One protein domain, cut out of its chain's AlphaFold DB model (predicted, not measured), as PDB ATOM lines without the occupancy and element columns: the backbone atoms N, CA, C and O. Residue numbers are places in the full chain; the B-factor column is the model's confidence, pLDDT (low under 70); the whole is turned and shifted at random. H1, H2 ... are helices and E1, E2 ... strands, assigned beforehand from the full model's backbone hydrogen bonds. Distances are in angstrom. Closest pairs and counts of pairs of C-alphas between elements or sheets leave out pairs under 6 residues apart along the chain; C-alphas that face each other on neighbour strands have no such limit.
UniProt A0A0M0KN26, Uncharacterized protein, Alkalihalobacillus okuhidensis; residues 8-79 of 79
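This is residues 8 to 79 of the 79 residues of an uncharacterized protein of Alkalihalobacillus okuhidensis (UniProt A0A0M0KN26). A narrow antiparallel sheet forms a wall, and after E5 the helix H1 folds back and only grazes it, residues 69 to 79 standing free. The loop of residues 27 to 39 makes the other end of a rod, 47 by 23 by 15 A. The printed part has 72 residues, with E1, E2, E3, E4, E5, H1 in order; it is mixed and loose, radius of gyration of the C-alphas 14.6 A.

Start at E1, residues 8 to 11, a hairpin with E2, residues 18 to 22; N 10 and O 19 are 2.8 A apart, within hydrogen-bond range. E2 runs on into E3, residues 24 to 26, at 34 degrees. On one side of E4, residues 40 to 48, find E2 (N 20 to O 45, 2.8 A) and E3 (N 24 to O 41, 2.9 A); on the other side is E5, residues 51 to 58 (N 44 to O 55, 2.9 A). E3, E4 and E5 form a meander, successive antiparallel hairpins. H1, residues 62 to 78, grazes the sheet with residues 64 to 68; every O i to N i+4 pair is within range.

Find C-alpha 8 at (-14.082, 9.781, 95.926). E4 runs 26.1 A, E5 23.6 A, and H1 24.7 A to C-alpha 78 at (-9.449, -19.000, 90.601).

C-alphas 32 and 79 are farthest apart, 47.2 A. The printed part has no cut; E3 to E4 is a long link. Look for pLDDT under 70 at 13 residues, among them 58 to 62.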
ATOM      1  N   ALA A   8     -12.891  10.611  95.912       87.94
ATOM      2  CA  ALA A   8     -14.082   9.781  95.926       87.94
ATOM      3  C   ALA A   8     -13.725   8.401  96.491       87.94
ATOM      4  O   ALA A   8     -12.658   7.848  96.216       87.94
ATOM      5  N   GLU A   9     -14.625   7.849  97.297       91.62
ATOM      6  CA  GLU A   9     -14.463   6.550  97.939       91.62
ATOM      7  C   GLU A   9     -15.716   5.706  97.730       91.62
ATOM      8  O   GLU A   9     -16.837   6.176  97.924       91.62
ATOM      9  N   LEU A  10     -15.500   4.444  97.371       90.75
ATOM     10  CA  LEU A  10     -16.499   3.390  97.420       90.75
ATOM     11  C   LEU A  10     -16.048   2.375  98.468       90.75
ATOM     12  O   LEU A  10     -14.960   1.806  98.375       90.75
ATOM     13  N   MET A  11     -16.891   2.161  99.470       93.06
ATOM     14  CA  MET A  11     -16.673   1.209 100.552       93.06
ATOM     15  C   MET A  11     -17.769   0.149 100.490       93.06
ATOM     16  O   MET A  11     -18.947   0.481 100.332       93.06
ATOM     17  N   SER A  12     -17.397  -1.123 100.612       90.06
ATOM     18  CA  SER A  12     -18.376  -2.199 100.765       90.06
ATOM     19  C   SER A  12     -19.126  -2.074 102.093       90.06
ATOM     20  O   SER A  12     -18.630  -1.511 103.067       90.06
ATOM     21  N   GLN A  13     -20.337  -2.628 102.164       92.75
ATOM     22  CA  GLN A  13     -21.156  -2.547 103.382       92.75
ATOM     23  C   GLN A  13     -20.526  -3.263 104.585       92.75
ATOM     24  O   GLN A  13     -20.764  -2.869 105.722       92.75
ATOM     25  N   ASP A  14     -19.721  -4.295 104.337       91.44
ATOM     26  CA  ASP A  14     -18.963  -5.015 105.364       91.44
ATOM     27  C   ASP A  14     -17.659  -4.303 105.772       91.44
ATOM     28  O   ASP A  14     -16.997  -4.727 106.718       91.44
ATOM     29  N   GLY A  15     -17.288  -3.219 105.081       89.81
ATOM     30  CA  GLY A  15     -16.075  -2.444 105.331       89.81
ATOM     31  C   GLY A  15     -14.765  -3.147 104.960       89.81
ATOM     32  O   GLY A  15     -13.693  -2.642 105.296       89.81
ATOM     33  N   LEU A  16     -14.825  -4.310 104.305       87.69
ATOM     34  CA  LEU A  16     -13.649  -5.114 103.958       87.69
ATOM     35  C   LEU A  16     -13.002  -4.700 102.632       87.69
ATOM     36  O   LEU A  16     -11.808  -4.934 102.430       87.69
ATOM     37  N   HIS A  17     -13.778  -4.072 101.749       87.19
ATOM     38  CA  HIS A  17     -13.356  -3.658 100.420       87.19
ATOM     39  C   HIS A  17     -13.464  -2.145 100.285       87.19
ATOM     40  O   HIS A  17     -14.510  -1.552 100.545       87.19
ATOM     41  N   CYS A  18     -12.385  -1.517  99.834       91.19
ATOM     42  CA  CYS A  18     -12.340  -0.073  99.666       91.19
ATOM     43  C   CYS A  18     -11.657   0.282  98.355       91.19
ATOM     44  O   CYS A  18     -10.509  -0.098  98.133       91.19
ATOM     45  N   PHE A  19     -12.347   1.046  97.520       87.94
ATOM     46  CA  PHE A  19     -11.796   1.687  96.339       87.94
ATOM     47  C   PHE A  19     -11.768   3.198  96.560       87.94
ATOM     48  O   PHE A  19     -12.780   3.796  96.923       87.94
ATOM     49  N   ARG A  20     -10.614   3.825  96.342       88.88
ATOM     50  CA  ARG A  20     -10.439   5.278  96.437       88.88
ATOM     51  C   ARG A  20      -9.781   5.802  95.181       88.88
ATOM     52  O   ARG A  20      -8.754   5.266  94.770       88.88
ATOM     53  N   ILE A  21     -10.322   6.893  94.665       85.94
ATOM     54  CA  ILE A  21      -9.717   7.691  93.604       85.94
ATOM     55  C   ILE A  21      -9.626   9.138  94.074       85.94
ATOM     56  O   ILE A  21     -10.593   9.700  94.586       85.94
ATOM     57  N   GLY A  22      -8.451   9.736  93.941       82.62
ATOM     58  CA  GLY A  22      -8.247  11.162  94.158       82.62
ATOM     59  C   GLY A  22      -7.728  11.832  92.897       82.62
ATOM     60  O   GLY A  22      -7.324  11.163  91.952       82.62
ATOM     61  N   SER A  23      -7.701  13.158  92.927       79.94
ATOM     62  CA  SER A  23      -6.973  13.978  91.961       79.94
ATOM     63  C   SER A  23      -6.234  15.046  92.749       79.94
ATOM     64  O   SER A  23      -6.855  15.772  93.531       79.94
ATOM     65  N   TYR A  24      -4.917  15.137  92.582       78.12
ATOM     66  CA  TYR A  24      -4.127  16.147  93.269       78.12
ATOM     67  C   TYR A  24      -2.893  16.613  92.524       78.12
ATOM     68  O   TYR A  24      -2.210  15.832  91.871       78.12
ATOM     69  N   GLY A  25      -2.568  17.887  92.747       72.25
ATOM     70  CA  GLY A  25      -1.339  18.510  92.281       72.25
ATOM     71  C   GLY A  25      -1.184  18.513  90.762       72.25
ATOM     72  O   GLY A  25      -1.965  17.919  90.024       72.25
ATOM     73  N   TYR A  26      -0.128  19.175  90.309       69.25
ATOM     74  CA  TYR A  26       0.300  19.125  88.920       69.25
ATOM     75  C   TYR A  26       1.345  18.031  88.763       69.25
ATOM     76  O   TYR A  26       2.279  17.909  89.560       69.25
ATOM     77  N   ALA A  27       1.187  17.225  87.726       69.31
ATOM     78  CA  ALA A  27       2.151  16.238  87.285       69.31
ATOM     79  C   ALA A  27       3.499  16.892  86.956       69.31
ATOM     80  O   ALA A  27       4.545  16.305  87.241       69.31
ATOM     81  N   TYR A  28       3.457  18.123  86.427       71.00
ATOM     82  CA  TYR A  28       4.616  18.901  86.002       71.00
ATOM     83  C   TYR A  28       4.508  20.364  86.471       71.00
ATOM     84  O   TYR A  28       3.430  20.947  86.363       71.00
ATOM     85  N   PRO A  29       5.606  20.988  86.946       69.81
ATOM     86  CA  PRO A  29       5.623  22.409  87.325       69.81
ATOM     87  C   PRO A  29       5.341  23.368  86.162       69.81
ATOM     88  O   PRO A  29       4.947  24.506  86.385       69.81
ATOM     89  N   GLU A  30       5.572  22.897  84.938       72.56
ATOM     90  CA  GLU A  30       5.517  23.661  83.690       72.56
ATOM     91  C   GLU A  30       4.166  23.492  82.965       72.56
ATOM     92  O   GLU A  30       4.079  23.771  81.774       72.56
ATOM     93  N   ALA A  31       3.135  22.939  83.618       71.50
ATOM     94  CA  ALA A  31       1.855  22.683  82.961       71.50
ATOM     95  C   ALA A  31       1.216  23.998  82.477       71.50
ATOM     96  O   ALA A  31       1.016  24.924  83.263       71.50
ATOM     97  N   ASP A  32       0.864  24.057  81.189       72.31
ATOM     98  CA  ASP A  32       0.297  25.257  80.557       72.31
ATOM     99  C   ASP A  32      -1.053  25.666  81.169       72.31
ATOM    100  O   ASP A  32      -1.419  26.845  81.168       72.31
ATOM    101  N   ASN A  33      -1.807  24.692  81.688       72.31
ATOM    102  CA  ASN A  33      -3.061  24.912  82.388       72.31
ATOM    103  C   ASN A  33      -3.127  24.063  83.656       72.31
ATOM    104  O   ASN A  33      -3.198  22.839  83.622       72.31
ATOM    105  N   GLU A  34      -3.176  24.761  84.778       68.31
ATOM    106  CA  GLU A  34      -3.234  24.194  86.114       68.31
ATOM    107  C   GLU A  34      -4.630  23.615  86.449       68.31
ATOM    108  O   GLU A  34      -4.808  22.903  87.419       68.31
ATOM    109  N   TYR A  35      -5.664  23.889  85.657       71.25
ATOM    110  CA  TYR A  35      -6.999  23.309  85.870       71.25
ATOM    111  C   TYR A  35      -7.296  22.134  84.941       71.25
ATOM    112  O   TYR A  35      -8.404  21.591  84.970       71.25
ATOM    113  N   ASP A  36      -6.345  21.770  84.085       74.00
ATOM    114  CA  ASP A  36      -6.505  20.679  83.141       74.00
ATOM    115  C   ASP A  36      -6.143  19.346  83.815       74.00
ATOM    116  O   ASP A  36      -5.010  19.101  84.235       74.00
ATOM    117  N   ALA A  37      -7.169  18.500  83.945       69.62
ATOM    118  CA  ALA A  37      -7.110  17.229  84.651       69.62
ATOM    119  C   ALA A  37      -6.146  16.228  84.004       69.62
ATOM    120  O   ALA A  37      -5.667  15.323  84.696       69.62
ATOM    121  N   ASP A  38      -5.809  16.418  82.725       72.12
ATOM    122  CA  ASP A  38      -4.781  15.630  82.044       72.12
ATOM    123  C   ASP A  38      -3.403  15.846  82.694       72.12
ATOM    124  O   ASP A  38      -2.548  14.964  82.681       72.12
ATOM    125  N   TRP A  39      -3.185  16.971  83.377       74.19
ATOM    126  CA  TRP A  39      -1.933  17.250  84.083       74.19
ATOM    127  C   TRP A  39      -2.017  16.994  85.579       74.19
ATOM    128  O   TRP A  39      -1.115  17.407  86.304       74.19
ATOM    129  N   HIS A  40      -3.057  16.327  86.077       77.81
ATOM    130  CA  HIS A  40      -3.162  15.998  87.496       77.81
ATOM    131  C   HIS A  40      -2.575  14.622  87.811       77.81
ATOM    132  O   HIS A  40      -2.603  13.701  86.987       77.81
ATOM    133  N   ARG A  41      -2.065  14.458  89.039       80.38
ATOM    134  CA  ARG A  41      -1.784  13.121  89.574       80.38
ATOM    135  C   ARG A  41      -3.067  12.510  90.114       80.38
ATOM    136  O   ARG A  41      -3.803  13.142  90.876       80.38
ATOM    137  N   ASN A  42      -3.317  11.269  89.727       81.25
ATOM    138  CA  ASN A  42      -4.529  10.529  90.029       81.25
ATOM    139  C   ASN A  42      -4.170   9.324  90.903       81.25
ATOM    140  O   ASN A  42      -3.905   8.233  90.385       81.25
ATOM    141  N   PRO A  43      -4.130   9.494  92.235       82.94
ATOM    142  CA  PRO A  43      -3.923   8.384  93.138       82.94
ATOM    143  C   PRO A  43      -5.145   7.477  93.103       82.94
ATOM    144  O   PRO A  43      -6.268   7.892  93.405       82.94
ATOM    145  N   LEU A  44      -4.899   6.212  92.811       84.88
ATOM    146  CA  LEU A  44      -5.880   5.148  92.871       84.88
ATOM    147  C   LEU A  44      -5.451   4.164  93.949       84.88
ATOM    148  O   LEU A  44      -4.285   3.787  94.021       84.88
ATOM    149  N   SER A  45      -6.371   3.712  94.793       86.81
ATOM    150  CA  SER A  45      -6.076   2.599  95.690       86.81
ATOM    151  C   SER A  45      -7.254   1.665  95.842       86.81
ATOM    152  O   SER A  45      -8.402   2.100  95.919       86.81
ATOM    153  N   PHE A  46      -6.936   0.381  95.942       85.75
ATOM    154  CA  PHE A  46      -7.892  -0.672  96.202       85.75
ATOM    155  C   PHE A  46      -7.406  -1.531  97.361       85.75
ATOM    156  O   PHE A  46      -6.232  -1.900  97.441       85.75
ATOM    157  N   THR A  47      -8.312  -1.810  98.286       88.25
ATOM    158  CA  THR A  47      -8.062  -2.631  99.466       88.25
ATOM    159  C   THR A  47      -9.021  -3.807  99.442       88.25
ATOM    160  O   THR A  47     -10.227  -3.613  99.300       88.25
ATOM    161  N   LEU A  48      -8.459  -4.999  99.595       85.44
ATOM    162  CA  LEU A  48      -9.130  -6.269  99.837       85.44
ATOM    163  C   LEU A  48      -8.616  -6.838 101.173       85.44
ATOM    164  O   LEU A  48      -7.547  -6.433 101.648       85.44
ATOM    165  N   PRO A  49      -9.298  -7.820 101.780       84.88
ATOM    166  CA  PRO A  49      -8.745  -8.550 102.916       84.88
ATOM    167  C   PRO A  49      -7.347  -9.113 102.614       84.88
ATOM    168  O   PRO A  49      -7.168  -9.923 101.712       84.88
ATOM    169  N   GLY A  50      -6.341  -8.663 103.369       83.25
ATOM    170  CA  GLY A  50      -4.955  -9.124 103.228       83.25
ATOM    171  C   GLY A  50      -4.183  -8.558 102.030       83.25
ATOM    172  O   GLY A  50      -3.009  -8.889 101.873       83.25
ATOM    173  N   PHE A  51      -4.787  -7.689 101.215       83.06
ATOM    174  CA  PHE A  51      -4.159  -7.164 100.006       83.06
ATOM    175  C   PHE A  51      -4.492  -5.688  99.780       83.06
ATOM    176  O   PHE A  51      -5.636  -5.254  99.906       83.06
ATOM    177  N   LYS A  52      -3.485  -4.890  99.427       85.69
ATOM    178  CA  LYS A  52      -3.674  -3.486  99.066       85.69
ATOM    179  C   LYS A  52      -2.797  -3.139  97.882       85.69
ATOM    180  O   LYS A  52      -1.592  -3.374  97.918       85.69
ATOM    181  N   VAL A  53      -3.401  -2.493  96.898       82.06
ATOM    182  CA  VAL A  53      -2.703  -1.933  95.744       82.06
ATOM    183  C   VAL A  53      -2.973  -0.441  95.684       82.06
ATOM    184  O   VAL A  53      -4.072   0.022  95.997       82.06
ATOM    185  N   ALA A  54      -1.943   0.318  95.332       84.19
ATOM    186  CA  ALA A  54      -2.044   1.746  95.112       84.19
ATOM    187  C   ALA A  54      -1.187   2.147  93.910       84.19
ATOM    188  O   ALA A  54      -0.055   1.681  93.779       84.19
ATOM    189  N   PHE A  55      -1.734   3.026  93.083       80.19
ATOM    190  CA  PHE A  55      -1.086   3.632  91.928       80.19
ATOM    191  C   PHE A  55      -1.177   5.153  92.057       80.19
ATOM    192  O   PHE A  55      -2.099   5.666  92.693       80.19
ATOM    193  N   ASP A  56      -0.224   5.863  91.469       79.06
ATOM    194  CA  ASP A  56      -0.230   7.324  91.362       79.06
ATOM    195  C   ASP A  56       0.096   7.668  89.910       79.06
ATOM    196  O   ASP A  56       1.263   7.770  89.536       79.06
ATOM    197  N   GLU A  57      -0.944   7.729  89.080       74.12
ATOM    198  CA  GLU A  57      -0.802   7.887  87.631       74.12
ATOM    199  C   GLU A  57      -0.933   9.353  87.216       74.12
ATOM    200  O   GLU A  57      -1.774  10.099  87.726       74.12
ATOM    201  N   ILE A  58      -0.107   9.756  86.255       67.25
ATOM    202  CA  ILE A  58      -0.245  11.029  85.542       67.25
ATOM    203  C   ILE A  58      -1.060  10.716  84.296       67.25
ATOM    204  O   ILE A  58      -0.594   9.932  83.474       67.25
ATOM    205  N   ILE A  59      -2.243  11.327  84.167       67.62
ATOM    206  CA  ILE A  59      -3.298  10.913  83.226       67.62
ATOM    207  C   ILE A  59      -3.815   9.524  83.615       67.62
ATOM    208  O   ILE A  59      -3.116   8.521  83.480       67.62
ATOM    209  N   LEU A  60      -5.057   9.438  84.099       64.75
ATOM    210  CA  LEU A  60      -5.693   8.147  84.365       64.75
ATOM    211  C   LEU A  60      -5.961   7.435  83.028       64.75
ATOM    212  O   LEU A  60      -7.044   7.523  82.451       64.75
ATOM    213  N   SER A  61      -4.946   6.746  82.514       65.25
ATOM    214  CA  SER A  61      -5.067   5.863  81.366       65.25
ATOM    215  C   SER A  61      -6.096   4.784  81.696       65.25
ATOM    216  O   SER A  61      -5.903   3.993  82.622       65.25
ATOM    217  N   GLY A  62      -7.192   4.740  80.931       63.19
ATOM    218  CA  GLY A  62      -8.233   3.721  81.092       63.19
ATOM    219  C   GLY A  62      -7.678   2.292  81.054       63.19
ATOM    220  O   GLY A  62      -8.203   1.429  81.749       63.19
ATOM    221  N   GLY A  63      -6.558   2.066  80.352       70.62
ATOM    222  CA  GLY A  63      -5.910   0.757  80.255       70.62
ATOM    223  C   GLY A  63      -5.422   0.203  81.597       70.62
ATOM    224  O   GLY A  63      -5.617  -0.974  81.868       70.62
ATOM    225  N   VAL A  64      -4.879   1.045  82.488       68.25
ATOM    226  CA  VAL A  64      -4.426   0.590  83.822       68.25
ATOM    227  C   VAL A  64      -5.615   0.140  84.670       68.25
ATOM    228  O   VAL A  64      -5.529  -0.840  85.407       68.25
ATOM    229  N   VAL A  65      -6.746   0.839  84.550       68.81
ATOM    230  CA  VAL A  65      -7.982   0.477  85.251       68.81
ATOM    231  C   VAL A  65      -8.581  -0.808  84.668       68.81
ATOM    232  O   VAL A  65      -9.006  -1.672  85.433       68.81
ATOM    233  N   GLU A  66      -8.587  -0.961  83.343       75.50
ATOM    234  CA  GLU A  66      -9.075  -2.165  82.654       75.50
ATOM    235  C   GLU A  66      -8.259  -3.413  83.016       75.50
ATOM    236  O   GLU A  66      -8.840  -4.413  83.450       75.50
ATOM    237  N   ASP A  67      -6.928  -3.339  82.916       74.25
ATOM    238  CA  ASP A  67      -6.021  -4.438  83.270       74.25
ATOM    239  C   ASP A  67      -6.202  -4.848  84.738       74.25
ATOM    240  O   ASP A  67      -6.245  -6.033  85.083       74.25
ATOM    241  N   PHE A  68      -6.383  -3.862  85.616       71.19
ATOM    242  CA  PHE A  68      -6.586  -4.091  87.039       71.19
ATOM    243  C   PHE A  68      -7.926  -4.772  87.360       71.19
ATOM    244  O   PHE A  68      -7.979  -5.697  88.178       71.19
ATOM    245  N   VAL A  69      -9.016  -4.346  86.712       75.50
ATOM    246  CA  VAL A  69     -10.333  -4.991  86.854       75.50
ATOM    247  C   VAL A  69     -10.280  -6.432  86.346       75.50
ATOM    248  O   VAL A  69     -10.843  -7.327  86.983       75.50
ATOM    249  N   ALA A  70      -9.574  -6.679  85.240       79.31
ATOM    250  CA  ALA A  70      -9.400  -8.020  84.695       79.31
ATOM    251  C   ALA A  70      -8.668  -8.955  85.675       79.31
ATOM    252  O   ALA A  70      -9.133 -10.077  85.899       79.31
ATOM    253  N   GLU A  71      -7.590  -8.485  86.311       74.25
ATOM    254  CA  GLU A  71      -6.851  -9.255  87.320       74.25
ATOM    255  C   GLU A  71      -7.727  -9.581  88.541       74.25
ATOM    256  O   GLU A  71      -7.761 -10.724  88.995       74.25
ATOM    257  N   CYS A  72      -8.514  -8.619  89.039       70.31
ATOM    258  CA  CYS A  72      -9.421  -8.852  90.169       70.31
ATOM    259  C   CYS A  72     -10.469  -9.937  89.860       70.31
ATOM    260  O   CYS A  72     -10.693 -10.833  90.675       70.31
ATOM    261  N   ILE A  73     -11.078  -9.888  88.669       79.62
ATOM    262  CA  ILE A  73     -12.041 -10.905  88.215       79.62
ATOM    263  C   ILE A  73     -11.367 -12.275  88.076       79.62
ATOM    264  O   ILE A  73     -11.985 -13.306  88.353       79.62
ATOM    265  N   TRP A  74     -10.114 -12.311  87.616       80.25
ATOM    266  CA  TRP A  74      -9.368 -13.558  87.496       80.25
ATOM    267  C   TRP A  74      -9.096 -14.181  88.869       80.25
ATOM    268  O   TRP A  74      -9.365 -15.369  89.043       80.25
ATOM    269  N   GLN A  75      -8.648 -13.394  89.850       72.88
ATOM    270  CA  GLN A  75      -8.406 -13.873  91.215       72.88
ATOM    271  C   GLN A  75      -9.685 -14.444  91.849       72.88
ATOM    272  O   GLN A  75      -9.651 -15.536  92.403       72.88
ATOM    273  N   GLU A  76     -10.833 -13.773  91.699       74.19
ATOM    274  CA  GLU A  76     -12.118 -14.260  92.229       74.19
ATOM    275  C   GLU A  76     -12.549 -15.601  91.608       74.19
ATOM    276  O   GLU A  76     -13.114 -16.453  92.286       74.19
ATOM    277  N   LYS A  77     -12.265 -15.818  90.318       77.62
ATOM    278  CA  LYS A  77     -12.622 -17.064  89.619       77.62
ATOM    279  C   LYS A  77     -11.701 -18.244  89.925       77.62
ATOM    280  O   LYS A  77     -12.079 -19.374  89.621       77.62
ATOM    281  N   ASN A  78     -10.493 -17.986  90.422       76.06
ATOM    282  CA  ASN A  78      -9.449 -19.000  90.601       76.06
ATOM    283  C   ASN A  78      -9.022 -19.191  92.071       76.06
ATOM    284  O   ASN A  78      -8.086 -19.953  92.323       76.06
ATOM    285  N   ALA A  79      -9.693 -18.524  93.013       61.72
ATOM    286  CA  ALA A  79      -9.587 -18.742  94.458       61.72
ATOM    287  C   ALA A  79     -10.588 -19.806  94.941       61.72
ATOM    288  O   ALA A  79     -10.235 -20.542  95.892       61.72
TER     289      ALA A  79